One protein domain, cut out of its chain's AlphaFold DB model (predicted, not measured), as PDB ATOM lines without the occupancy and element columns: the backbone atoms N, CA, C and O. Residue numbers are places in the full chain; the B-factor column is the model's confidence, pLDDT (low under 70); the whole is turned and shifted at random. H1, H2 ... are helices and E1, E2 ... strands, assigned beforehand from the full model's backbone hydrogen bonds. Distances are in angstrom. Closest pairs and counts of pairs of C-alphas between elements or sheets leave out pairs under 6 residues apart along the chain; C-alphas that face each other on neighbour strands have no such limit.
ATOM      1  N   ILE A 119     128.753 166.011 185.143       75.38
ATOM      2  CA  ILE A 119     129.823 166.989 185.393       75.38
ATOM      3  C   ILE A 119     131.041 166.318 186.043       75.38
ATOM      4  O   ILE A 119     132.178 166.604 185.672       75.38
ATOM      5  N   LEU A 120     130.825 165.432 187.021       77.62
ATOM      6  CA  LEU A 120     131.912 164.712 187.693       77.62
ATOM      7  C   LEU A 120     132.613 163.725 186.750       77.62
ATOM      8  O   LEU A 120     133.840 163.614 186.797       77.62
ATOM      9  N   VAL A 121     131.864 163.048 185.874       80.81
ATOM     10  CA  VAL A 121     132.420 162.145 184.854       80.81
ATOM     11  C   VAL A 121     133.227 162.926 183.814       80.81
ATOM     12  O   VAL A 121     134.378 162.571 183.563       80.81
ATOM     13  N   ASP A 122     132.699 164.030 183.286       82.00
ATOM     14  CA  ASP A 122     133.408 164.887 182.326       82.00
ATOM     15  C   ASP A 122     134.664 165.515 182.937       82.00
ATOM     16  O   ASP A 122     135.723 165.565 182.305       82.00
ATOM     17  N   MET A 123     134.594 165.941 184.201       82.44
ATOM     18  CA  MET A 123     135.746 166.471 184.930       82.44
ATOM     19  C   MET A 123     136.808 165.393 185.164       82.44
ATOM     20  O   MET A 123     137.998 165.667 185.002       82.44
ATOM     21  N   ALA A 124     136.404 164.160 185.481       81.56
ATOM     22  CA  ALA A 124     137.316 163.031 185.626       81.56
ATOM     23  C   ALA A 124     137.981 162.655 184.291       81.56
ATOM     24  O   ALA A 124     139.192 162.427 184.266       81.56
ATOM     25  N   VAL A 125     137.237 162.645 183.180       86.31
ATOM     26  CA  VAL A 125     137.769 162.381 181.831       86.31
ATOM     27  C   VAL A 125     138.703 163.507 181.379       86.31
ATOM     28  O   VAL A 125     139.802 163.235 180.893       86.31
ATOM     29  N   SER A 126     138.338 164.771 181.593       84.06
ATOM     30  CA  SER A 126     139.185 165.937 181.302       84.06
ATOM     31  C   SER A 126     140.478 165.927 182.129       84.06
ATOM     32  O   SER A 126     141.580 166.087 181.597       84.06
ATOM     33  N   ALA A 127     140.385 165.635 183.430       84.00
ATOM     34  CA  ALA A 127     141.552 165.492 184.294       84.00
ATOM     35  C   ALA A 127     142.438 164.309 183.864       84.00
ATOM     36  O   ALA A 127     143.660 164.457 183.783       84.00
ATOM     37  N   ALA A 128     141.848 163.155 183.539       85.12
ATOM     38  CA  ALA A 128     142.574 161.967 183.095       85.12
ATOM     39  C   ALA A 128     143.282 162.188 181.749       85.12
ATOM     40  O   ALA A 128     144.470 161.879 181.626       85.12
ATOM     41  N   THR A 129     142.598 162.779 180.767       89.00
ATOM     42  CA  THR A 129     143.165 163.100 179.448       89.00
ATOM     43  C   THR A 129     144.287 164.130 179.561       89.00
ATOM     44  O   THR A 129     145.369 163.909 179.009       89.00
ATOM     45  N   LYS A 130     144.108 165.203 180.343       91.06
ATOM     46  CA  LYS A 130     145.166 166.193 180.609       91.06
ATOM     47  C   LYS A 130     146.383 165.546 181.270       91.06
ATOM     48  O   LYS A 130     147.514 165.779 180.846       91.06
ATOM     49  N   LEU A 131     146.169 164.682 182.259       89.62
ATOM     50  CA  LEU A 131     147.246 163.987 182.960       89.62
ATOM     51  C   LEU A 131     147.971 162.986 182.039       89.62
ATOM     52  O   LEU A 131     149.201 162.902 182.061       89.62
ATOM     53  N   GLN A 132     147.254 162.280 181.160       91.12
ATOM     54  CA  GLN A 132     147.848 161.408 180.140       91.12
ATOM     55  C   GLN A 132     148.684 162.197 179.121       91.12
ATOM     56  O   GLN A 132     149.802 161.781 178.802       91.12
ATOM     57  N   ARG A 133     148.199 163.356 178.655       87.62
ATOM     58  CA  ARG A 133     148.951 164.259 177.764       87.62
ATOM     59  C   ARG A 133     150.216 164.790 178.440       87.62
ATOM     60  O   ARG A 133     151.277 164.745 177.827       87.62
ATOM     61  N   LEU A 134     150.143 165.184 179.714       88.12
ATOM     62  CA  LEU A 134     151.316 165.599 180.499       88.12
ATOM     63  C   LEU A 134     152.348 164.469 180.643       88.12
ATOM     64  O   LEU A 134     153.547 164.704 180.494       88.12
ATOM     65  N   ARG A 135     151.908 163.222 180.862       90.19
ATOM     66  CA  ARG A 135     152.810 162.055 180.880       90.19
ATOM     67  C   ARG A 135     153.479 161.820 179.524       90.19
ATOM     68  O   ARG A 135     154.668 161.515 179.489       90.19
ATOM     69  N   HIS A 136     152.745 161.965 178.419       91.12
ATOM     70  CA  HIS A 136     153.311 161.852 177.073       91.12
ATOM     71  C   HIS A 136     154.349 162.950 176.805       91.12
ATOM     72  O   HIS A 136     155.452 162.657 176.352       91.12
ATOM     73  N   LEU A 137     154.029 164.196 177.163       92.38
ATOM     74  CA  LEU A 137     154.928 165.343 177.054       92.38
ATOM     75  C   LEU A 137     156.219 165.127 177.858       92.38
ATOM     76  O   LEU A 137     157.315 165.337 177.348       92.38
ATOM     77  N   SER A 138     156.108 164.623 179.091       90.19
ATOM     78  CA  SER A 138     157.264 164.284 179.928       90.19
ATOM     79  C   SER A 138     158.160 163.215 179.285       90.19
ATOM     80  O   SER A 138     159.384 163.352 179.296       90.19
ATOM     81  N   ARG A 139     157.578 162.174 178.663       92.50
ATOM     82  CA  ARG A 139     158.346 161.161 177.911       92.50
ATOM     83  C   ARG A 139     159.041 161.766 176.691       92.50
ATOM     84  O   ARG A 139     160.216 161.479 176.487       92.50
ATOM     85  N   TYR A 140     158.344 162.612 175.934       92.50
ATOM     86  CA  TYR A 140     158.903 163.314 174.780       92.50
ATOM     87  C   TYR A 140     160.085 164.203 175.180       92.50
ATOM     88  O   TYR A 140     161.165 164.065 174.614       92.50
ATOM     89  N   PHE A 141     159.942 165.037 176.214       91.94
ATOM     90  CA  PHE A 141     161.049 165.861 176.708       91.94
ATOM     91  C   PHE A 141     162.218 165.022 177.213       91.94
ATOM     92  O   PHE A 141     163.370 165.358 176.951       91.94
ATOM     93  N   LYS A 142     161.951 163.892 177.876       93.44
ATOM     94  CA  LYS A 142     163.007 162.970 178.308       93.44
ATOM     95  C   LYS A 142     163.738 162.335 177.122       93.44
ATOM     96  O   LYS A 142     164.948 162.143 177.192       93.44
ATOM     97  N   GLN A 143     163.031 162.017 176.039       93.25
ATOM     98  CA  GLN A 143     163.639 161.524 174.804       93.25
ATOM     99  C   GLN A 143     164.444 162.622 174.101       93.25
ATOM    100  O   GLN A 143     165.608 162.398 173.790       93.25
ATOM    101  N   SER A 144     163.872 163.817 173.942       91.62
ATOM    102  CA  SER A 144     164.547 164.978 173.353       91.62
ATOM    103  C   SER A 144     165.807 165.358 174.129       91.62
ATOM    104  O   SER A 144     166.833 165.627 173.519       91.62
ATOM    105  N   SER A 145     165.762 165.330 175.463       91.50
ATOM    106  CA  SER A 145     166.926 165.569 176.320       91.50
ATOM    107  C   SER A 145     168.027 164.533 176.082       91.50
ATOM    108  O   SER A 145     169.187 164.908 175.971       91.50
ATOM    109  N   ARG A 146     167.683 163.247 175.921       92.31
ATOM    110  CA  ARG A 146     168.664 162.197 175.592       92.31
ATOM    111  C   ARG A 146     169.280 162.387 174.207       92.31
ATOM    112  O   ARG A 146     170.481 162.199 174.056       92.31
ATOM    113  N   THR A 147     168.482 162.756 173.208       90.31
ATOM    114  CA  THR A 147     168.981 163.038 171.854       90.31
ATOM    115  C   THR A 147     169.873 164.281 171.839       90.31
ATOM    116  O   THR A 147     170.922 164.276 171.201       90.31
ATOM    117  N   MET A 148     169.502 165.322 172.586       91.50
ATOM    118  CA  MET A 148     170.301 166.539 172.720       91.50
ATOM    119  C   MET A 148     171.620 166.279 173.455       91.50
ATOM    120  O   MET A 148     172.654 166.771 173.019       91.50
ATOM    121  N   GLU A 149     171.610 165.450 174.501       90.44
ATOM    122  CA  GLU A 149     172.829 165.013 175.191       90.44
ATOM    123  C   GLU A 149     173.772 164.278 174.230       90.44
ATOM    124  O   GLU A 149     174.956 164.584 174.168       90.44
ATOM    125  N   GLN A 150     173.253 163.363 173.403       88.44
ATOM    126  CA  GLN A 150     174.065 162.689 172.382       88.44
ATOM    127  C   GLN A 150     174.691 163.679 171.393       88.44
ATOM    128  O   GLN A 150     175.859 163.521 171.039       88.44
ATOM    129  N   GLN A 151     173.953 164.710 170.973       85.75
ATOM    130  CA  GLN A 151     174.494 165.757 170.108       85.75
ATOM    131  C   GLN A 151     175.572 166.585 170.819       85.75
ATOM    132  O   GLN A 151     176.615 166.859 170.232       85.75
ATOM    133  N   PHE A 152     175.368 166.922 172.094       87.81
ATOM    134  CA  PHE A 152     176.356 167.637 172.901       87.81
ATOM    135  C   PHE A 152     177.654 166.838 173.069       87.81
ATOM    136  O   PHE A 152     178.746 167.396 172.958       87.81
ATOM    137  N   GLN A 153     177.558 165.521 173.267       85.44
ATOM    138  CA  GLN A 153     178.729 164.645 173.352       85.44
ATOM    139  C   GLN A 153     179.513 164.604 172.031       85.44
ATOM    140  O   GLN A 153     180.741 164.705 172.048       85.44
ATOM    141  N   LYS A 154     178.826 164.527 170.880       84.88
ATOM    142  CA  LYS A 154     179.470 164.612 169.553       84.88
ATOM    143  C   LYS A 154     180.186 165.947 169.354       84.88
ATOM    144  O   LYS A 154     181.332 165.979 168.912       84.88
ATOM    145  N   GLU A 155     179.539 167.039 169.740       84.62
ATOM    146  CA  GLU A 155     180.083 168.386 169.597       84.62
ATOM    147  C   GLU A 155     181.285 168.629 170.527       84.62
ATOM    148  O   GLU A 155     182.289 169.228 170.141       84.62
ATOM    149  N   THR A 156     181.244 168.072 171.738       86.69
ATOM    150  CA  THR A 156     182.356 168.125 172.698       86.69
ATOM    151  C   THR A 156     183.596 167.395 172.167       86.69
ATOM    152  O   THR A 156     184.719 167.892 172.303       86.69
ATOM    153  N   ARG A 157     183.426 166.236 171.513       84.81
ATOM    154  CA  ARG A 157     184.530 165.500 170.860       84.81
ATOM    155  C   ARG A 157     185.151 166.301 169.716       84.81
ATOM    156  O   ARG A 157     186.378 166.386 169.625       84.81
ATOM    157  N   PHE A 158     184.319 166.953 168.910       86.44
ATOM    158  CA  PHE A 158     184.775 167.810 167.824       86.44
ATOM    159  C   PHE A 158     185.593 169.002 168.344       86.44
ATOM    160  O   PHE A 158     186.764 169.150 167.984       86.44
ATOM    161  N   TYR A 159     185.038 169.808 169.258       86.88
ATOM    162  CA  TYR A 159     185.734 170.992 169.775       86.88
ATOM    163  C   TYR A 159     186.975 170.657 170.592       86.88
ATOM    164  O   TYR A 159     187.972 171.367 170.496       86.88
ATOM    165  N   SER A 160     186.962 169.573 171.370       87.00
ATOM    166  CA  SER A 160     188.163 169.150 172.100       87.00
ATOM    167  C   SER A 160     189.308 168.780 171.153       87.00
ATOM    168  O   SER A 160     190.460 169.119 171.430       87.00
ATOM    169  N   SER A 161     189.001 168.162 170.009       86.62
ATOM    170  CA  SER A 161     189.975 167.882 168.946       86.62
ATOM    171  C   SER A 161     190.442 169.164 168.253       86.62
ATOM    172  O   SER A 161     191.643 169.368 168.072       86.62
ATOM    173  N   LEU A 162     189.509 170.066 167.931       86.31
ATOM    174  CA  LEU A 162     189.794 171.344 167.281       86.31
ATOM    175  C   LEU A 162     190.699 172.237 168.138       86.31
ATOM    176  O   LEU A 162     191.683 172.763 167.629       86.31
ATOM    177  N   ILE A 163     190.419 172.365 169.439       87.31
ATOM    178  CA  ILE A 163     191.216 173.172 170.378       87.31
ATOM    179  C   ILE A 163     192.648 172.634 170.477       87.31
ATOM    180  O   ILE A 163     193.598 173.414 170.511       87.31
ATOM    181  N   ARG A 164     192.829 171.307 170.484       88.81
ATOM    182  CA  ARG A 164     194.166 170.687 170.491       88.81
ATOM    183  C   ARG A 164     194.936 170.993 169.207       88.81
ATOM    184  O   ARG A 164     196.118 171.316 169.274       88.81
ATOM    185  N   LEU A 165     194.276 170.945 168.050       86.81
ATOM    186  CA  LEU A 165     194.897 171.317 166.776       86.81
ATOM    187  C   LEU A 165     195.188 172.824 166.703       86.81
ATOM    188  O   LEU A 165     196.252 173.214 166.226       86.81
ATOM    189  N   GLN A 166     194.309 173.666 167.247       88.38
ATOM    190  CA  GLN A 166     194.460 175.123 167.276       88.38
ATOM    191  C   GLN A 166     195.717 175.589 168.032       88.38
ATOM    192  O   GLN A 166     196.225 176.673 167.759       88.38
ATOM    193  N   GLN A 167     196.259 174.781 168.951       86.38
ATOM    194  CA  GLN A 167     197.525 175.098 169.629       86.38
ATOM    195  C   GLN A 167     198.708 175.217 168.659       86.38
ATOM    196  O   GLN A 167     199.631 175.980 168.923       86.38
ATOM    197  N   ASN A 168     198.683 174.467 167.553       84.81
ATOM    198  CA  ASN A 168     199.773 174.422 166.574       84.81
ATOM    199  C   ASN A 168     199.382 175.017 165.215       84.81
ATOM    200  O   ASN A 168     200.258 175.342 164.420       84.81
ATOM    201  N   TRP A 169     198.084 175.147 164.938       86.38
ATOM    202  CA  TRP A 169     197.564 175.557 163.638       86.38
ATOM    203  C   TRP A 169     196.604 176.734 163.762       86.38
ATOM    204  O   TRP A 169     195.760 176.792 164.655       86.38
ATOM    205  N   LYS A 170     196.684 177.665 162.813       86.12
ATOM    206  CA  LYS A 170     195.799 178.829 162.771       86.12
ATOM    207  C   LYS A 170     194.429 178.424 162.227       86.12
ATOM    208  O   LYS A 170     194.312 177.976 161.090       86.12
ATOM    209  N   VAL A 171     193.387 178.615 163.032       85.38
ATOM    210  CA  VAL A 171     191.998 178.304 162.661       85.38
ATOM    211  C   VAL A 171     191.250 179.591 162.319       85.38
ATOM    212  O   VAL A 171     191.284 180.559 163.080       85.38
ATOM    213  N   LYS A 172     190.547 179.602 161.185       83.38
ATOM    214  CA  LYS A 172     189.628 180.670 160.766       83.38
ATOM    215  C   LYS A 172     188.192 180.148 160.766       83.38
ATOM    216  O   LYS A 172     187.939 179.017 160.363       83.38
ATOM    217  N   ARG A 173     187.243 180.982 161.199       78.69
ATOM    218  CA  ARG A 173     185.802 180.687 161.120       78.69
ATOM    219  C   ARG A 173     185.236 181.292 159.838       78.69
ATOM    220  O   ARG A 173     185.389 182.494 159.621       78.69
ATOM    221  N   GLN A 174     184.572 180.485 159.017       69.31
ATOM    222  CA  GLN A 174     183.903 180.939 157.802       69.31
ATOM    223  C   GLN A 174     182.391 180.982 158.029       69.31
ATOM    224  O   GLN A 174     181.774 179.983 158.395       69.31
ATOM    225  N   GLY A 184     181.367 176.927 159.383       71.19
ATOM    226  CA  GLY A 184     182.489 176.007 159.179       71.19
ATOM    227  C   GLY A 184     183.798 176.551 159.754       71.19
ATOM    228  O   GLY A 184     184.005 177.770 159.835       71.19
ATOM    229  N   PHE A 185     184.709 175.653 160.125       79.69
ATOM    230  CA  PHE A 185     186.083 175.996 160.492       79.69
ATOM    231  C   PHE A 185     187.043 175.624 159.358       79.69
ATOM    232  O   PHE A 185     186.842 174.627 158.671       79.69
ATOM    233  N   MET A 186     188.095 176.420 159.180       83.44
ATOM    234  CA  MET A 186     189.146 176.193 158.186       83.44
ATOM    235  C   MET A 186     190.523 176.309 158.849       83.44
ATOM    236  O   MET A 186     190.734 177.215 159.663       83.44
ATOM    237  N   PHE A 187     191.479 175.461 158.470       84.31
ATOM    238  CA  PHE A 187     192.894 175.674 158.796       84.31
ATOM    239  C   PHE A 187     193.541 176.606 157.767       84.31
ATOM    240  O   PHE A 187     193.440 176.364 156.568       84.31
ATOM    241  N   ASP A 188     194.199 177.662 158.243       82.50
ATOM    242  CA  ASP A 188     195.005 178.591 157.446       82.50
ATOM    243  C   ASP A 188     196.470 178.160 157.526       82.50
ATOM    244  O   ASP A 188     197.120 178.353 158.557       82.50
ATOM    245  N   LEU A 189     196.968 177.535 156.459       78.19
ATOM    246  CA  LEU A 189     198.341 177.026 156.395       78.19
ATOM    247  C   LEU A 189     199.340 178.043 155.845       78.19
ATOM    248  O   LEU A 189     200.542 177.793 155.884       78.19
ATOM    249  N   VAL A 190     198.874 179.182 155.332       68.25
ATOM    250  CA  VAL A 190     199.761 180.217 154.797       68.25
ATOM    251  C   VAL A 190     200.123 181.194 155.906       68.25
ATOM    252  O   VAL A 190     199.270 181.888 156.470       68.25
ATOM    253  N   ASP A 191     201.417 181.293 156.191       61.44
ATOM    254  CA  ASP A 191     201.935 182.285 157.118       61.44
ATOM    255  C   ASP A 191     201.851 183.681 156.478       61.44
ATOM    256  O   ASP A 191     202.686 184.109 155.681       61.44
ATOM    257  N   THR A 199     204.787 191.107 144.936       47.28
ATOM    258  CA  THR A 199     205.596 190.074 144.246       47.28
ATOM    259  C   THR A 199     205.036 188.659 144.433       47.28
ATOM    260  O   THR A 199     205.780 187.700 144.603       47.28
ATOM    261  N   MET A 200     203.708 188.522 144.398       45.84
ATOM    262  CA  MET A 200     202.983 187.279 144.703       45.84
ATOM    263  C   MET A 200     203.441 186.059 143.881       45.84
ATOM    264  O   MET A 200     203.279 186.094 142.655       45.84
ATOM    265  N   PRO A 201     203.896 184.959 144.522       48.97
ATOM    266  CA  PRO A 201     203.730 183.592 144.016       48.97
ATOM    267  C   PRO A 201     202.245 183.291 143.802       48.97
ATOM    268  O   PRO A 201     201.403 183.823 144.529       48.97
ATOM    269  N   ARG A 202     201.896 182.447 142.822       51.34
ATOM    270  CA  ARG A 202     200.519 181.930 142.700       51.34
ATOM    271  C   ARG A 202     200.125 181.331 144.063       51.34
ATOM    272  O   ARG A 202     200.807 180.438 144.551       51.34
ATOM    273  N   LEU A 203     199.066 181.843 144.702       54.03
ATOM    274  CA  LEU A 203     198.564 181.273 145.957       54.03
ATOM    275  C   LEU A 203     198.126 179.830 145.691       54.03
ATOM    276  O   LEU A 203     197.213 179.606 144.892       54.03
ATOM    277  N   SER A 204     198.772 178.862 146.346       54.41
ATOM    278  CA  SER A 204     198.379 177.460 146.231       54.41
ATOM    279  C   SER A 204     196.922 177.299 146.686       54.41
ATOM    280  O   SER A 204     196.549 177.813 147.746       54.41
ATOM    281  N   PRO A 205     196.081 176.549 145.950       54.88
ATOM    282  CA  PRO A 205     194.672 176.331 146.300       54.88
ATOM    283  C   PRO A 205     194.483 175.561 147.622       54.88
ATOM    284  O   PRO A 205     193.361 175.421 148.096       54.88
ATOM    285  N   LEU A 206     195.576 175.070 148.217       57.72
ATOM    286  CA  LEU A 206     195.627 174.308 149.467       57.72
ATOM    287  C   LEU A 206     195.790 175.192 150.722       57.72
ATOM    288  O   LEU A 206     195.938 174.668 151.823       57.72
ATOM    289  N   SER A 207     195.792 176.522 150.583       64.81
ATOM    290  CA  SER A 207     196.052 177.451 151.695       64.81
ATOM    291  C   SER A 207     195.000 177.413 152.809       64.81
ATOM    292  O   SER A 207     195.306 177.752 153.953       64.81
ATOM    293  N   LEU A 208     193.761 177.047 152.467       73.06
ATOM    294  CA  LEU A 208     192.621 176.974 153.378       73.06
ATOM    295  C   LEU A 208     191.997 175.584 153.291       73.06
ATOM    296  O   LEU A 208     191.453 175.221 152.250       73.06
ATOM    297  N   ILE A 209     192.043 174.827 154.386       75.69
ATOM    298  CA  ILE A 209     191.530 173.452 154.411       75.69
ATOM    299  C   ILE A 209     190.248 173.382 155.240       75.69
ATOM    300  O   ILE A 209     190.294 173.763 156.415       75.69
ATOM    301  N   PRO A 210     189.132 172.890 154.672       78.62
ATOM    302  CA  PRO A 210     187.884 172.731 155.403       78.62
ATOM    303  C   PRO A 210     187.954 171.614 156.438       78.62
ATOM    304  O   PRO A 210     188.579 170.567 156.237       78.62
ATOM    305  N   ILE A 211     187.307 171.885 157.568       80.75
ATOM    306  CA  ILE A 211     187.168 170.970 158.690       80.75
ATOM    307  C   ILE A 211     185.743 170.429 158.688       80.75
ATOM    308  O   ILE A 211     184.792 171.190 158.857       80.75
ATOM    309  N   ASP A 212     185.633 169.111 158.582       76.50
ATOM    310  CA  ASP A 212     184.366 168.393 158.624       76.50
ATOM    311  C   ASP A 212     184.217 167.612 159.932       76.50
ATOM    312  O   ASP A 212     185.195 167.161 160.541       76.50
ATOM    313  N   GLN A 213     182.966 167.408 160.335       79.12
ATOM    314  CA  GLN A 213     182.587 166.546 161.449       79.12
ATOM    315  C   GLN A 213     181.989 165.253 160.888       79.12
ATOM    316  O   GLN A 213     181.030 165.288 160.116       79.12
ATOM    317  N   ASP A 214     182.544 164.106 161.274       75.75
ATOM    318  CA  ASP A 214     181.986 162.819 160.872       75.75
ATOM    319  C   ASP A 214     180.704 162.465 161.662       75.75
ATOM    320  O   ASP A 214     180.319 163.125 162.633       75.75
ATOM    321  N   SER A 215     180.038 161.369 161.283       71.19
ATOM    322  CA  SER A 215     178.804 160.908 161.949       71.19
ATOM    323  C   SER A 215     178.955 160.602 163.457       71.19
ATOM    324  O   SER A 215     177.951 160.567 164.190       71.19
ATOM    325  N   SER A 216     180.194 160.419 163.929       72.94
ATOM    326  CA  SER A 216     180.577 160.105 165.309       72.94
ATOM    327  C   SER A 216     180.967 161.336 166.148       72.94
ATOM    328  O   SER A 216     181.079 161.226 167.373       72.94
ATOM    329  N   GLY A 217     181.108 162.508 165.517       72.75
ATOM    330  CA  GLY A 217     181.591 163.741 166.143       72.75
ATOM    331  C   GLY A 217     183.115 163.909 166.108       72.75
ATOM    332  O   GLY A 217     183.641 164.805 166.766       72.75
ATOM    333  N   THR A 218     183.835 163.060 165.376       80.81
ATOM    334  CA  THR A 218     185.291 163.132 165.221       80.81
ATOM    335  C   THR A 218     185.652 164.121 164.116       80.81
ATOM    336  O   THR A 218     184.981 164.221 163.088       80.81
ATOM    337  N   LEU A 219     186.721 164.883 164.353       83.50
ATOM    338  CA  LEU A 219     187.237 165.852 163.396       83.50
ATOM    339  C   LEU A 219     187.870 165.124 162.207       83.50
ATOM    340  O   LEU A 219     188.726 164.257 162.387       83.50
ATOM    341  N   SER A 220     187.480 165.517 161.000       77.88
ATOM    342  CA  SER A 220     188.077 165.056 159.752       77.88
ATOM    343  C   SER A 220     188.551 166.253 158.934       77.88
ATOM    344  O   SER A 220     187.892 167.290 158.858       77.88
ATOM    345  N   VAL A 221     189.750 166.134 158.377       76.38
ATOM    346  CA  VAL A 221     190.347 167.151 157.510       76.38
ATOM    347  C   VAL A 221     190.147 166.667 156.083       76.38
ATOM    348  O   VAL A 221     190.616 165.579 155.747       76.38
ATOM    349  N   GLN A 222     189.448 167.437 155.247       70.12
ATOM    350  CA  GLN A 222     189.296 167.052 153.846       70.12
ATOM    351  C   GLN A 222     190.661 167.114 153.156       70.12
ATOM    352  O   GLN A 222     191.332 168.146 153.185       70.12
ATOM    353  N   ILE A 223     191.069 166.015 152.521       66.50
ATOM    354  CA  ILE A 223     192.259 165.982 151.670       66.50
ATOM    355  C   ILE A 223     191.854 166.564 150.310       66.50
ATOM    356  O   ILE A 223     190.981 165.991 149.651       66.50
ATOM    357  N   PRO A 224     192.446 167.680 149.859       59.75
ATOM    358  CA  PRO A 224     192.140 168.219 148.542       59.75
ATOM    359  C   PRO A 224     192.503 167.198 147.455       59.75
ATOM    360  O   PRO A 224     193.605 166.659 147.443       59.75
ATOM    361  N   GLN A 225     191.584 166.934 146.521       55.81
ATOM    362  CA  GLN A 225     191.766 165.935 145.453       55.81
ATOM    363  C   GLN A 225     192.913 166.269 144.476       55.81
ATOM    364  O   GLN A 225     193.338 165.407 143.708       55.81
ATOM    365  N   LYS A 226     193.442 167.503 144.506       55.81
ATOM    366  CA  LYS A 226     194.669 167.871 143.791       55.81
ATOM    367  C   LYS A 226     195.876 167.447 144.627       55.81
ATOM    368  O   LYS A 226     196.247 168.108 145.589       55.81
ATOM    369  N   SER A 227     196.419 166.304 144.222       62.25
ATOM    370  CA  SER A 227     197.678 165.674 144.621       62.25
ATOM    371  C   SER A 227     198.737 166.634 145.159       62.25
ATOM    372  O   SER A 227     199.122 167.584 144.477       62.25
ATOM    373  N   PHE A 228     199.253 166.302 146.343       70.50
ATOM    374  CA  PHE A 228     200.466 166.871 146.918       70.50
ATOM    375  C   PHE A 228     201.579 166.893 145.878       70.50
ATOM    376  O   PHE A 228     201.868 165.873 145.252       70.50
ATOM    377  N   ARG A 229     202.195 168.051 145.697       77.50
ATOM    378  CA  ARG A 229     203.341 168.217 144.819       77.50
ATOM    379  C   ARG A 229     204.617 168.226 145.641       77.50
ATOM    380  O   ARG A 229     204.655 168.860 146.696       77.50
ATOM    381  N   SER A 230     205.627 167.509 145.171       85.12
ATOM    382  CA  SER A 230     206.945 167.478 145.789       85.12
ATOM    383  C   SER A 230     208.015 167.938 144.820       85.12
ATOM    384  O   SER A 230     208.023 167.528 143.659       85.12
ATOM    385  N   LEU A 231     208.937 168.756 145.313       88.88
ATOM    386  CA  LEU A 231     210.092 169.182 144.543       88.88
ATOM    387  C   LEU A 231     211.056 168.002 144.369       88.88
ATOM    388  O   LEU A 231     211.488 167.380 145.340       88.88
ATOM    389  N   SER A 232     211.408 167.721 143.123       88.94
ATOM    390  CA  SER A 232     212.378 166.710 142.732       88.94
ATOM    391  C   SER A 232     213.506 167.362 141.928       88.94
ATOM    392  O   SER A 232     213.283 168.285 141.143       88.94
ATOM    393  N   LEU A 233     214.733 166.903 142.142       89.56
ATOM    394  CA  LEU A 233     215.918 167.343 141.414       89.56
ATOM    395  C   LEU A 233     216.612 166.121 140.819       89.56
ATOM    396  O   LEU A 233     216.856 165.139 141.519       89.56
ATOM    397  N   GLN A 234     216.948 166.184 139.532       87.12
ATOM    398  CA  GLN A 234     217.562 165.082 138.789       87.12
ATOM    399  C   GLN A 234     218.653 165.599 137.839       87.12
ATOM    400  O   GLN A 234     218.528 166.686 137.270       87.12
ATOM    401  N   PHE A 235     219.724 164.823 137.637       83.94
ATOM    402  CA  PHE A 235     220.723 165.095 136.599       83.94
ATOM    403  C   PHE A 235     220.337 164.384 135.297       83.94
ATOM    404  O   PHE A 235     219.940 163.218 135.291       83.94
ATOM    405  N   ARG A 236     220.452 165.073 134.157       67.19
ATOM    406  CA  ARG A 236     220.170 164.462 132.848       67.19
ATOM    407  C   ARG A 236     221.264 163.441 132.516       67.19
ATOM    408  O   ARG A 236     222.393 163.822 132.230       67.19
ATOM    409  N   GLY A 237     220.906 162.159 132.565       56.03
ATOM    410  CA  GLY A 237     221.821 161.015 132.434       56.03
ATOM    411  C   GLY A 237     221.500 159.880 133.419       56.03
ATOM    412  O   GLY A 237     221.794 158.726 133.131       56.03
ATOM    413  N   ASP A 238     220.795 160.186 134.514       45.47
ATOM    414  CA  ASP A 238     220.455 159.248 135.602       45.47
ATOM    415  C   ASP A 238     219.241 158.335 135.333       45.47
ATOM    416  O   ASP A 238     218.762 157.642 136.234       45.47
ATOM    417  N   ILE A 239     218.738 158.272 134.094       40.94
ATOM    418  CA  ILE A 239     217.517 157.506 133.767       40.94
ATOM    419  C   ILE A 239     217.697 155.991 134.037       40.94
ATOM    420  O   ILE A 239     216.713 155.273 134.188       40.94
ATOM    421  N   ASP A 270     191.112 156.586 172.507       58.75
ATOM    422  CA  ASP A 270     192.227 156.163 171.657       58.75
ATOM    423  C   ASP A 270     191.993 156.503 170.180       58.75
ATOM    424  O   ASP A 270     192.947 156.731 169.436       58.75
ATOM    425  N   ASP A 271     190.729 156.588 169.765       67.38
ATOM    426  CA  ASP A 271     190.336 156.910 168.393       67.38
ATOM    427  C   ASP A 271     190.487 158.412 168.099       67.38
ATOM    428  O   ASP A 271     191.136 158.810 167.131       67.38
ATOM    429  N   VAL A 272     190.043 159.267 169.029       71.19
ATOM    430  CA  VAL A 272     190.211 160.729 168.935       71.19
ATOM    431  C   VAL A 272     191.689 161.120 168.848       71.19
ATOM    432  O   VAL A 272     192.079 161.939 168.017       71.19
ATOM    433  N   ASN A 273     192.553 160.505 169.660       80.69
ATOM    434  CA  ASN A 273     193.991 160.776 169.609       80.69
ATOM    435  C   ASN A 273     194.639 160.309 168.294       80.69
ATOM    436  O   ASN A 273     195.571 160.960 167.813       80.69
ATOM    437  N   LYS A 274     194.170 159.201 167.706       82.19
ATOM    438  CA  LYS A 274     194.625 158.739 166.385       82.19
ATOM    439  C   LYS A 274     194.181 159.697 165.285       82.19
ATOM    440  O   LYS A 274     195.020 160.073 164.469       82.19
ATOM    441  N   SER A 275     192.931 160.157 165.317       79.56
ATOM    442  CA  SER A 275     192.417 161.167 164.385       79.56
ATOM    443  C   SER A 275     193.219 162.472 164.464       79.56
ATOM    444  O   SER A 275     193.700 162.961 163.444       79.56
ATOM    445  N   ILE A 276     193.501 162.982 165.669       83.81
ATOM    446  CA  ILE A 276     194.319 164.195 165.848       83.81
ATOM    447  C   ILE A 276     195.731 164.008 165.273       83.81
ATOM    448  O   ILE A 276     196.243 164.890 164.583       83.81
ATOM    449  N   LYS A 277     196.377 162.860 165.525       85.88
ATOM    450  CA  LYS A 277     197.700 162.550 164.951       85.88
ATOM    451  C   LYS A 277     197.657 162.485 163.426       85.88
ATOM    452  O   LYS A 277     198.568 162.990 162.773       85.88
ATOM    453  N   HIS A 278     196.609 161.887 162.870       84.00
ATOM    454  CA  HIS A 278     196.403 161.807 161.431       84.00
ATOM    455  C   HIS A 278     196.203 163.200 160.817       84.00
ATOM    456  O   HIS A 278     196.896 163.542 159.862       84.00
ATOM    457  N   ALA A 279     195.375 164.047 161.436       84.56
ATOM    458  CA  ALA A 279     195.185 165.439 161.039       84.56
ATOM    459  C   ALA A 279     196.503 166.235 161.083       84.56
ATOM    460  O   ALA A 279     196.835 166.922 160.122       84.56
ATOM    461  N   HIS A 280     197.317 166.090 162.137       86.88
ATOM    462  CA  HIS A 280     198.659 166.686 162.184       86.88
ATOM    463  C   HIS A 280     199.581 166.203 161.059       86.88
ATOM    464  O   HIS A 280     200.418 166.977 160.599       86.88
ATOM    465  N   SER A 281     199.488 164.935 160.650       86.00
ATOM    466  CA  SER A 281     200.261 164.420 159.513       86.00
ATOM    467  C   SER A 281     199.833 165.109 158.226       86.00
ATOM    468  O   SER A 281     200.661 165.753 157.598       86.00
ATOM    469  N   ILE A 282     198.532 165.081 157.919       84.19
ATOM    470  CA  ILE A 282     197.971 165.692 156.711       84.19
ATOM    471  C   ILE A 282     198.337 167.176 156.637       84.19
ATOM    472  O   ILE A 282     198.865 167.626 155.629       84.19
ATOM    473  N   LEU A 283     198.120 167.940 157.712       85.50
ATOM    474  CA  LEU A 283     198.425 169.372 157.725       85.50
ATOM    475  C   LEU A 283     199.923 169.649 157.516       85.50
ATOM    476  O   LEU A 283     200.269 170.601 156.819       85.50
ATOM    477  N   ARG A 284     200.820 168.809 158.059       86.12
ATOM    478  CA  ARG A 284     202.270 168.921 157.814       86.12
ATOM    479  C   ARG A 284     202.640 168.589 156.375       86.12
ATOM    480  O   ARG A 284     203.464 169.299 155.807       86.12
ATOM    481  N   ASP A 285     202.035 167.560 155.794       83.38
ATOM    482  CA  ASP A 285     202.287 167.156 154.411       83.38
ATOM    483  C   ASP A 285     201.797 168.230 153.428       83.38
ATOM    484  O   ASP A 285     202.520 168.595 152.500       83.38
ATOM    485  N   ILE A 286     200.624 168.827 153.682       82.25
ATOM    486  CA  ILE A 286     200.111 169.954 152.889       82.25
ATOM    487  C   ILE A 286     201.023 171.172 153.050       82.25
ATOM    488  O   ILE A 286     201.434 171.763 152.055       82.25
ATOM    489  N   HIS A 287     201.383 171.538 154.283       83.19
ATOM    490  CA  HIS A 287     202.265 172.678 154.536       83.19
ATOM    491  C   HIS A 287     203.635 172.505 153.862       83.19
ATOM    492  O   HIS A 287     204.162 173.444 153.269       83.19
ATOM    493  N   ARG A 288     204.195 171.290 153.903       84.50
ATOM    494  CA  ARG A 288     205.429 170.944 153.191       84.50
ATOM    495  C   ARG A 288     205.275 171.119 151.681       84.50
ATOM    496  O   ARG A 288     206.139 171.737 151.071       84.50
ATOM    497  N   SER A 289     204.191 170.612 151.099       84.88
ATOM    498  CA  SER A 289     203.920 170.742 149.663       84.88
ATOM    499  C   SER A 289     203.790 172.210 149.240       84.88
ATOM    500  O   SER A 289     204.442 172.626 148.288       84.88
ATOM    501  N   ILE A 290     203.058 173.028 150.010       82.31
ATOM    502  CA  ILE A 290     202.948 174.479 149.781       82.31
ATOM    503  C   ILE A 290     204.332 175.141 149.805       82.31
ATOM    504  O   ILE A 290     204.642 175.954 148.938       82.31
ATOM    505  N   PHE A 291     205.173 174.802 150.784       84.94
ATOM    506  CA  PHE A 291     206.520 175.362 150.880       84.94
ATOM    507  C   PHE A 291     207.401 174.969 149.682       84.94
ATOM    508  O   PHE A 291     208.090 175.819 149.121       84.94
ATOM    509  N   GLU A 292     207.367 173.706 149.257       87.00
ATOM    510  CA  GLU A 292     208.131 173.227 148.098       87.00
ATOM    511  C   GLU A 292     207.670 173.901 146.786       87.00
ATOM    512  O   GLU A 292     208.514 174.323 145.992       87.00
ATOM    513  N   GLU A 293     206.360 174.104 146.593       85.25
ATOM    514  CA  GLU A 293     205.803 174.884 145.472       85.25
ATOM    515  C   GLU A 293     206.263 176.350 145.493       85.25
ATOM    516  O   GLU A 293     206.648 176.902 144.461       85.25
ATOM    517  N   GLN A 294     206.261 176.985 146.670       83.50
ATOM    518  CA  GLN A 294     206.729 178.362 146.834       83.50
ATOM    519  C   GLN A 294     208.212 178.503 146.494       83.50
ATOM    520  O   GLN A 294     208.591 179.446 145.801       83.50
ATOM    521  N   VAL A 295     209.054 177.570 146.953       87.06
ATOM    522  CA  VAL A 295     210.481 177.565 146.607       87.06
ATOM    523  C   VAL A 295     210.662 177.403 145.100       87.06
ATOM    524  O   VAL A 295     211.463 178.128 144.516       87.06
ATOM    525  N   PHE A 296     209.901 176.518 144.455       88.56
ATOM    526  CA  PHE A 296     209.961 176.337 143.006       88.56
ATOM    527  C   PHE A 296     209.595 177.620 142.237       88.56
ATOM    528  O   PHE A 296     210.344 178.035 141.351       88.56
ATOM    529  N   ASP A 297     208.521 178.317 142.625       83.88
ATOM    530  CA  ASP A 297     208.144 179.610 142.030       83.88
ATOM    531  C   ASP A 297     209.213 180.691 142.274       83.88
ATOM    532  O   ASP A 297     209.553 181.454 141.368       83.88
ATOM    533  N   MET A 298     209.810 180.734 143.471       83.81
ATOM    534  CA  MET A 298     210.914 181.653 143.774       83.81
ATOM    535  C   MET A 298     212.156 181.377 142.918       83.81
ATOM    536  O   MET A 298     212.789 182.325 142.450       83.81
ATOM    537  N   VAL A 299     212.491 180.105 142.696       87.38
ATOM    538  CA  VAL A 299     213.588 179.692 141.811       87.38
ATOM    539  C   VAL A 299     213.299 180.137 140.378       87.38
ATOM    540  O   VAL A 299     214.155 180.773 139.767       87.38
ATOM    541  N   ILE A 300     212.087 179.891 139.863       84.94
ATOM    542  CA  ILE A 300     211.666 180.357 138.533       84.94
ATOM    543  C   ILE A 300     211.818 181.877 138.424       84.94
ATOM    544  O   ILE A 300     212.395 182.366 137.456       84.94
ATOM    545  N   ARG A 301     211.383 182.649 139.425       80.94
ATOM    546  CA  ARG A 301     211.542 184.114 139.417       80.94
ATOM    547  C   ARG A 301     212.996 184.557 139.338       80.94
ATOM    548  O   ARG A 301     213.296 185.494 138.604       80.94
ATOM    549  N   GLU A 302     213.889 183.898 140.070       82.56
ATOM    550  CA  GLU A 302     215.317 184.214 140.027       82.56
ATOM    551  C   GLU A 302     215.951 183.919 138.665       82.56
ATOM    552  O   GLU A 302     216.897 184.610 138.298       82.56
ATOM    553  N   THR A 303     215.413 182.982 137.874       82.25
ATOM    554  CA  THR A 303     215.921 182.742 136.509       82.25
ATOM    555  C   THR A 303     215.719 183.929 135.565       82.25
ATOM    556  O   THR A 303     216.503 184.101 134.633       82.25
ATOM    557  N   PHE A 304     214.713 184.778 135.808       76.31
ATOM    558  CA  PHE A 304     214.489 185.990 135.014       76.31
ATOM    559  C   PHE A 304     215.469 187.120 135.358       76.31
ATOM    560  O   PHE A 304     215.602 188.076 134.593       76.31
ATOM    561  N   ILE A 305     216.161 187.027 136.496       71.62
ATOM    562  CA  ILE A 305     217.198 187.978 136.886       71.62
ATOM    563  C   ILE A 305     218.497 187.519 136.223       71.62
ATOM    564  O   ILE A 305     219.080 186.505 136.610       71.62
ATOM    565  N   GLN A 306     218.955 188.256 135.207       58.19
ATOM    566  CA  GLN A 306     220.210 187.950 134.517       58.19
ATOM    567  C   GLN A 306     221.368 187.988 135.521       58.19
ATOM    568  O   GLN A 306     221.772 189.052 135.983       58.19
ATOM    569  N   SER A 307     221.891 186.815 135.867       63.59
ATOM    570  CA  SER A 307     223.037 186.654 136.754       63.59
ATOM    571  C   SER A 307     224.074 185.746 136.099       63.59
ATOM    572  O   SER A 307     223.748 184.872 135.293       63.59
ATOM    573  N   GLN A 308     225.350 185.980 136.405       60.06
ATOM    574  CA  GLN A 308     226.439 185.152 135.890       60.06
ATOM    575  C   GLN A 308     226.258 183.698 136.354       60.06
ATOM    576  O   GLN A 308     226.013 183.439 137.531       60.06
ATOM    577  N   GLY A 309     226.386 182.748 135.423       61.94
ATOM    578  CA  GLY A 309     226.417 181.312 135.724       61.94
ATOM    579  C   GLY A 309     225.082 180.561 135.650       61.94
ATOM    580  O   GLY A 309     225.092 179.347 135.842       61.94
ATOM    581  N   ILE A 310     223.959 181.224 135.344       72.50
ATOM    582  CA  ILE A 310     222.667 180.558 135.104       72.50
ATOM    583  C   ILE A 310     222.418 180.468 133.599       72.50
ATOM    584  O   ILE A 310     222.289 181.489 132.927       72.50
ATOM    585  N   ASN A 311     222.315 179.250 133.066       78.00
ATOM    586  CA  ASN A 311     221.917 179.022 131.680       78.00
ATOM    587  C   ASN A 311     220.663 178.141 131.643       78.00
ATOM    588  O   ASN A 311     220.732 176.939 131.887       78.00
ATOM    589  N   VAL A 312     219.498 178.738 131.396       83.06
ATOM    590  CA  VAL A 312     218.229 178.001 131.330       83.06
ATOM    591  C   VAL A 312     218.128 177.313 129.970       83.06
ATOM    592  O   VAL A 312     218.141 177.969 128.934       83.06
ATOM    593  N   THR A 313     218.021 175.986 129.976       81.38
ATOM    594  CA  THR A 313     217.919 175.161 128.754       81.38
ATOM    595  C   THR A 313     216.484 174.761 128.424       81.38
ATOM    596  O   THR A 313     216.180 174.476 127.270       81.38
ATOM    597  N   GLY A 314     215.590 174.793 129.414       79.81
ATOM    598  CA  GLY A 314     214.165 174.527 129.254       79.81
ATOM    599  C   GLY A 314     213.385 174.958 130.493       79.81
ATOM    600  O   GLY A 314     213.908 174.911 131.603       79.81
ATOM    601  N   MET A 315     212.144 175.400 130.319       84.06
ATOM    602  CA  MET A 315     211.264 175.817 131.417       84.06
ATOM    603  C   MET A 315     209.804 175.601 131.012       84.06
ATOM    604  O   MET A 315     209.419 175.946 129.896       84.06
ATOM    605  N   CYS A 316     208.999 175.047 131.914       80.50
ATOM    606  CA  CYS A 316     207.547 174.873 131.806       80.50
ATOM    607  C   CYS A 316     206.904 175.034 133.195       80.50
ATOM    608  O   CYS A 316     207.588 175.358 134.160       80.50
ATOM    609  N   GLU A 317     205.590 174.811 133.307       76.06
ATOM    610  CA  GLU A 317     204.867 174.989 134.576       76.06
ATOM    611  C   GLU A 317     205.357 174.066 135.702       76.06
ATOM    612  O   GLU A 317     205.466 174.512 136.839       76.06
ATOM    613  N   ASP A 318     205.695 172.814 135.379       82.06
ATOM    614  CA  ASP A 318     206.056 171.790 136.370       82.06
ATOM    615  C   ASP A 318     207.541 171.386 136.306       82.06
ATOM    616  O   ASP A 318     207.969 170.493 137.036       82.06
ATOM    617  N   PHE A 319     208.348 172.015 135.439       87.56
ATOM    618  CA  PHE A 319     209.781 171.723 135.351       87.56
ATOM    619  C   PHE A 319     210.641 172.926 134.940       87.56
ATOM    620  O   PHE A 319     210.227 173.790 134.169       87.56
ATOM    621  N   LEU A 320     211.886 172.934 135.413       88.88
ATOM    622  CA  LEU A 320     212.931 173.895 135.084       88.88
ATOM    623  C   LEU A 320     214.251 173.158 134.841       88.88
ATOM    624  O   LEU A 320     214.716 172.397 135.686       88.88
ATOM    625  N   GLN A 321     214.885 173.420 133.704       87.75
ATOM    626  CA  GLN A 321     216.140 172.805 133.303       87.75
ATOM    627  C   GLN A 321     217.257 173.848 133.210       87.75
ATOM    628  O   GLN A 321     217.181 174.817 132.452       87.75
ATOM    629  N   LEU A 322     218.331 173.621 133.960       88.62
ATOM    630  CA  LEU A 322     219.488 174.502 134.080       88.62
ATOM    631  C   LEU A 322     220.735 173.784 133.559       88.62
ATOM    632  O   LEU A 322     221.027 172.670 133.981       88.62
ATOM    633  N   ALA A 323     221.494 174.410 132.667       83.94
ATOM    634  CA  ALA A 323     222.842 173.979 132.323       83.94
ATOM    635  C   ALA A 323     223.843 174.572 133.320       83.94
ATOM    636  O   ALA A 323     223.891 175.784 133.538       83.94
ATOM    637  N   ILE A 324     224.640 173.695 133.923       82.06
ATOM    638  CA  ILE A 324     225.657 174.014 134.920       82.06
ATOM    639  C   ILE A 324     227.019 173.643 134.315       82.06
ATOM    640  O   ILE A 324     227.404 172.475 134.275       82.06
ATOM    641  N   GLY A 325     227.751 174.639 133.809       70.19
ATOM    642  CA  GLY A 325     229.006 174.416 133.079       70.19
ATOM    643  C   GLY A 325     228.797 173.810 131.683       70.19
ATOM    644  O   GLY A 325     227.756 174.016 131.065       70.19
ATOM    645  N   GLN A 326     229.802 173.092 131.167       64.38
ATOM    646  CA  GLN A 326     229.792 172.542 129.798       64.38
ATOM    647  C   GLN A 326     229.173 171.136 129.689       64.38
ATOM    648  O   GLN A 326     228.748 170.745 128.607       64.38
ATOM    649  N   GLU A 327     229.102 170.377 130.789       65.00
ATOM    650  CA  GLU A 327     228.796 168.933 130.749       65.00
ATOM    651  C   GLU A 327     227.574 168.510 131.578       65.00
ATOM    652  O   GLU A 327     227.164 167.353 131.514       65.00
ATOM    653  N   CYS A 328     226.990 169.406 132.379       76.44
ATOM    654  CA  CYS A 328     225.925 169.054 133.315       76.44
ATOM    655  C   CYS A 328     224.644 169.832 133.017       76.44
ATOM    656  O   CYS A 328     224.663 171.056 132.889       76.44
ATOM    657  N   SER A 329     223.512 169.127 132.968       83.38
ATOM    658  CA  SER A 329     222.194 169.757 133.024       83.38
ATOM    659  C   SER A 329     221.387 169.207 134.193       83.38
ATOM    660  O   SER A 329     221.189 167.995 134.308       83.38
ATOM    661  N   LEU A 330     220.923 170.123 135.030       88.00
ATOM    662  CA  LEU A 330     220.092 169.905 136.197       88.00
ATOM    663  C   LEU A 330     218.623 170.102 135.820       88.00
ATOM    664  O   LEU A 330     218.275 171.127 135.238       88.00
ATOM    665  N   CYS A 331     217.763 169.157 136.175       88.50
ATOM    666  CA  CYS A 331     216.320 169.272 136.029       88.50
ATOM    667  C   CYS A 331     215.679 169.366 137.413       88.50
ATOM    668  O   CYS A 331     215.853 168.477 138.243       88.50
ATOM    669  N   LEU A 332     214.945 170.444 137.655       90.44
ATOM    670  CA  LEU A 332     214.058 170.626 138.794       90.44
ATOM    671  C   LEU A 332     212.638 170.340 138.307       90.44
ATOM    672  O   LEU A 332     212.190 170.989 137.367       90.44
ATOM    673  N   SER A 333     211.940 169.384 138.906       89.06
ATOM    674  CA  SER A 333     210.548 169.067 138.585       89.06
ATOM    675  C   SER A 333     209.674 169.126 139.828       89.06
ATOM    676  O   SER A 333     210.122 168.889 140.948       89.06
ATOM    677  N   LEU A 334     208.406 169.449 139.627       87.38
ATOM    678  CA  LEU A 334     207.390 169.457 140.660       87.38
ATOM    679  C   LEU A 334     206.477 168.243 140.431       87.38
ATOM    680  O   LEU A 334     205.543 168.283 139.635       87.38
ATOM    681  N   GLU A 335     206.795 167.129 141.086       83.19
ATOM    682  CA  GLU A 335     206.156 165.830 140.848       83.19
ATOM    683  C   GLU A 335     204.920 165.627 141.730       83.19
ATOM    684  O   GLU A 335     204.900 166.021 142.896       83.19
ATOM    685  N   LEU A 336     203.890 164.963 141.199       74.50
ATOM    686  CA  LEU A 336     202.711 164.592 141.978       74.50
ATOM    687  C   LEU A 336     203.039 163.398 142.883       74.50
ATOM    688  O   LEU A 336     203.251 162.275 142.420       74.50
ATOM    689  N   SER A 337     203.012 163.606 144.195       59.97
ATOM    690  CA  SER A 337     203.138 162.530 145.168       59.97
ATOM    691  C   SER A 337     201.821 161.738 145.184       59.97
ATOM    692  O   SER A 337     200.828 162.166 145.778       59.97
ATOM    693  N   GLY A 338     201.775 160.604 144.476       51.50
ATOM    694  CA  GLY A 338     200.626 159.690 144.528       51.50
ATOM    695  C   GLY A 338     200.342 158.837 143.290       51.50
ATOM    696  O   GLY A 338     199.616 157.855 143.417       51.50
ATOM    697  N   PHE A 378     228.599 162.634 140.067       78.12
ATOM    698  CA  PHE A 378     227.534 163.559 140.473       78.12
ATOM    699  C   PHE A 378     227.208 163.481 141.975       78.12
ATOM    700  O   PHE A 378     227.240 162.405 142.573       78.12
ATOM    701  N   PRO A 379     226.909 164.620 142.632       81.81
ATOM    702  CA  PRO A 379     226.460 164.630 144.023       81.81
ATOM    703  C   PRO A 379     225.053 164.031 144.161       81.81
ATOM    704  O   PRO A 379     224.256 164.082 143.231       81.81
ATOM    705  N   ASN A 380     224.718 163.524 145.354       84.38
ATOM    706  CA  ASN A 380     223.387 162.971 145.622       84.38
ATOM    707  C   ASN A 380     222.289 164.033 145.375       84.38
ATOM    708  O   ASN A 380     222.281 165.056 146.075       84.38
ATOM    709  N   PRO A 381     221.337 163.787 144.452       85.69
ATOM    710  CA  PRO A 381     220.285 164.744 144.125       85.69
ATOM    711  C   PRO A 381     219.431 165.158 145.332       85.69
ATOM    712  O   PRO A 381     219.152 166.342 145.513       85.69
ATOM    713  N   LYS A 382     219.122 164.229 146.248       86.38
ATOM    714  CA  LYS A 382     218.354 164.529 147.472       86.38
ATOM    715  C   LYS A 382     219.081 165.475 148.422       86.38
ATOM    716  O   LYS A 382     218.444 166.294 149.080       86.38
ATOM    717  N   CYS A 383     220.410 165.411 148.486       87.56
ATOM    718  CA  CYS A 383     221.179 166.372 149.277       87.56
ATOM    719  C   CYS A 383     221.089 167.784 148.684       87.56
ATOM    720  O   CYS A 383     221.030 168.755 149.439       87.56
ATOM    721  N   LEU A 384     221.048 167.900 147.353       89.00
ATOM    722  CA  LEU A 384     220.883 169.180 146.670       89.00
ATOM    723  C   LEU A 384     219.467 169.747 146.826       89.00
ATOM    724  O   LEU A 384     219.345 170.949 147.041       89.00
ATOM    725  N   GLU A 385     218.425 168.908 146.801       90.25
ATOM    726  CA  GLU A 385     217.045 169.328 147.110       90.25
ATOM    727  C   GLU A 385     216.960 169.948 148.509       90.25
ATOM    728  O   GLU A 385     216.491 171.074 148.668       90.25
ATOM    729  N   ILE A 386     217.474 169.245 149.526       90.88
ATOM    730  CA  ILE A 386     217.470 169.731 150.914       90.88
ATOM    731  C   ILE A 386     218.257 171.038 151.024       90.88
ATOM    732  O   ILE A 386     217.826 171.964 151.712       90.88
ATOM    733  N   TYR A 387     219.402 171.132 150.345       90.88
ATOM    734  CA  TYR A 387     220.213 172.342 150.342       90.88
ATOM    735  C   TYR A 387     219.483 173.528 149.699       90.88
ATOM    736  O   TYR A 387     219.509 174.626 150.256       90.88
ATOM    737  N   LEU A 388     218.792 173.310 148.576       91.25
ATOM    738  CA  LEU A 388     217.993 174.337 147.910       91.25
ATOM    739  C   LEU A 388     216.871 174.833 148.829       91.25
ATOM    740  O   LEU A 388     216.778 176.032 149.092       91.25
ATOM    741  N   LEU A 389     216.083 173.911 149.392       90.94
ATOM    742  CA  LEU A 389     215.010 174.235 150.336       90.94
ATOM    743  C   LEU A 389     215.541 175.015 151.547       90.94
ATOM    744  O   LEU A 389     214.949 176.017 151.945       90.94
ATOM    745  N   HIS A 390     216.685 174.605 152.102       90.56
ATOM    746  CA  HIS A 390     217.317 175.288 153.229       90.56
ATOM    747  C   HIS A 390     217.763 176.715 152.882       90.56
ATOM    748  O   HIS A 390     217.488 177.640 153.645       90.56
ATOM    749  N   MET A 391     218.413 176.923 151.732       88.75
ATOM    750  CA  MET A 391     218.863 178.259 151.326       88.75
ATOM    751  C   MET A 391     217.704 179.234 151.139       88.75
ATOM    752  O   MET A 391     217.777 180.380 151.586       88.75
ATOM    753  N   PHE A 392     216.624 178.786 150.499       86.25
ATOM    754  CA  PHE A 392     215.445 179.622 150.299       86.25
ATOM    755  C   PHE A 392     214.699 179.874 151.614       86.25
ATOM    756  O   PHE A 392     214.282 181.006 151.856       86.25
ATOM    757  N   HIS A 393     214.625 178.884 152.508       85.56
ATOM    758  CA  HIS A 393     214.092 179.064 153.859       85.56
ATOM    759  C   HIS A 393     214.860 180.139 154.648       85.56
ATOM    760  O   HIS A 393     214.255 181.076 155.175       85.56
ATOM    761  N   GLU A 394     216.194 180.063 154.689       85.38
ATOM    762  CA  GLU A 394     217.033 181.069 155.359       85.38
ATOM    763  C   GLU A 394     216.878 182.456 154.728       85.38
ATOM    764  O   GLU A 394     216.831 183.465 155.434       85.38
ATOM    765  N   ASN A 395     216.731 182.529 153.403       83.38
ATOM    766  CA  ASN A 395     216.478 183.793 152.722       83.38
ATOM    767  C   ASN A 395     215.131 184.417 153.116       83.38
ATOM    768  O   ASN A 395     215.069 185.623 153.363       83.38
ATOM    769  N   ILE A 396     214.067 183.615 153.198       79.12
ATOM    770  CA  ILE A 396     212.745 184.068 153.651       79.12
ATOM    771  C   ILE A 396     212.842 184.586 155.093       79.12
ATOM    772  O   ILE A 396     212.416 185.708 155.376       79.12
ATOM    773  N   LEU A 397     213.491 183.833 155.990       77.50
ATOM    774  CA  LEU A 397     213.715 184.245 157.380       77.50
ATOM    775  C   LEU A 397     214.540 185.530 157.499       77.50
ATOM    776  O   LEU A 397     214.234 186.392 158.328       77.50
ATOM    777  N   ARG A 398     215.581 185.685 156.679       79.19
ATOM    778  CA  ARG A 398     216.394 186.903 156.627       79.19
ATOM    779  C   ARG A 398     215.552 188.105 156.202       79.19
ATOM    780  O   ARG A 398     215.535 189.098 156.929       79.19
ATOM    781  N   LYS A 399     214.790 187.992 155.108       75.12
ATOM    782  CA  LYS A 399     213.896 189.062 154.628       75.12
ATOM    783  C   LYS A 399     212.851 189.449 155.678       75.12
ATOM    784  O   LYS A 399     212.601 190.633 155.884       75.12
ATOM    785  N   LEU A 400     212.288 188.479 156.399       69.31
ATOM    786  CA  LEU A 400     211.376 188.719 157.526       69.31
ATOM    787  C   LEU A 400     212.035 189.525 158.659       69.31
ATOM    788  O   LEU A 400     211.453 190.487 159.167       69.31
ATOM    789  N   ARG A 401     213.264 189.162 159.050       75.19
ATOM    790  CA  ARG A 401     214.036 189.878 160.085       75.19
ATOM    791  C   ARG A 401     214.443 191.282 159.650       75.19
ATOM    792  O   ARG A 401     214.522 192.181 160.481       75.19
ATOM    793  N   GLU A 402     214.729 191.482 158.372       73.62
ATOM    794  CA  GLU A 402     215.052 192.800 157.827       73.62
ATOM    795  C   GLU A 402     213.818 193.701 157.801       73.62
ATOM    796  O   GLU A 402     213.900 194.846 158.244       73.62
TER     797      GLU A 402
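Overview. This is residues 119 to 174, 184 to 191, 199 to 239, 270 to 338 and 378 to 402 of the 904 residues of the protein "Hypothetical protein" of Miscanthus lutarioriparius (UniProt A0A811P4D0). A long helix, H1, sticks out as an arm from an elongated body, its residues 119 to 149 standing free. In the body the long helix H2 passes over two small four-stranded sheets, packing on E1-E2-E3-E4 with residues 272 to 287 and on E5-E8-E7-E6 with residues 285 to 303, while H3 packs on edge strand E5 with residues 381 to 389. The 199 printed residues include three named helices and eight named strands, in the order H1 E1 E2 E3 E4 E5 H2 E6 E7 E8 H3; the class is mixed and both sheets are antiparallel throughout. The whole is extended, with a radius of gyration of the C-alphas of 29.2 A and spans of 114 by 41 by 28 A.

Arrangement. H1, residues 119 to 166, is on the strongly twisted sheet of E1, residues 170 to 174, E2, 184 to 188, E3, 208 to 213, and E4, 219 to 221; the closest C-alphas of H1 and E4, Phe 158 and Leu 219, are 5.4 A apart. Within hydrogen-bond range are N 172 and O 186 of E1 and E2, 2.8 A, N 187 and O 209 of E2 and E3, 2.9 A, and N 212 and O 220 of the hairpin E3 and E4, 2.9 A. H2, residues 270 to 303, is also on this sheet, over E3 and E4; H1 and H2 on one face make two layers with it. H1 and H2 touch, through residues 157 to 165 and 272 to 280 alone, at a steep tilt of 45 degrees, the same way; their closest C-alphas, Ser 161 and Ile 276, are 6.5 A apart. The second sheet joins E5, residues 229 to 235, to the meander E6, 311 to 315, E7, 319 to 324, and E8, 328 to 336, each strand the antiparallel neighbour of the one before. Here N 232 and O 333 of E5 and E8, N 322 and O 330 of E8 and E7, and N 321 and O 314 of E7 and E6 are each 2.8 A apart. H2 and H3, residues 381 to 402, lie on the same face, as two layers with this sheet, at heights of 9.0 A and 12.7 A. H2 and H3 only just touch, with 3 pairs of C-alphas within 8 A, the closest Val 295 and Phe 392 at 6.5 A, and are about perpendicular at 84 degrees. In H1, H2 and H3 every O i to N i+4 pair is within hydrogen-bond range.

Along the chain. H1 begins at C-alpha 119 (129.823, 166.989, 185.393) and is 67.6 A long. H2 is 50.0 A, E8 25.2 A and H3 31.7 A, ending at C-alpha 402 (215.052, 192.800, 157.827).

Size, cuts and confidence. The C-alphas farthest apart, Ile 119 and Gln 326, are 114.5 A apart. Cuts leave C-alpha gaps of 5.3 A from 174 to 184, 15.5 A from 191 to 199, 45.6 A from 239 to 270 and 27.5 A from 338 to 378. Of the links that are printed whole, none is long. Mean pLDDT of the printed part is 79.8; 32 residues are under 70, among them 199 to 207.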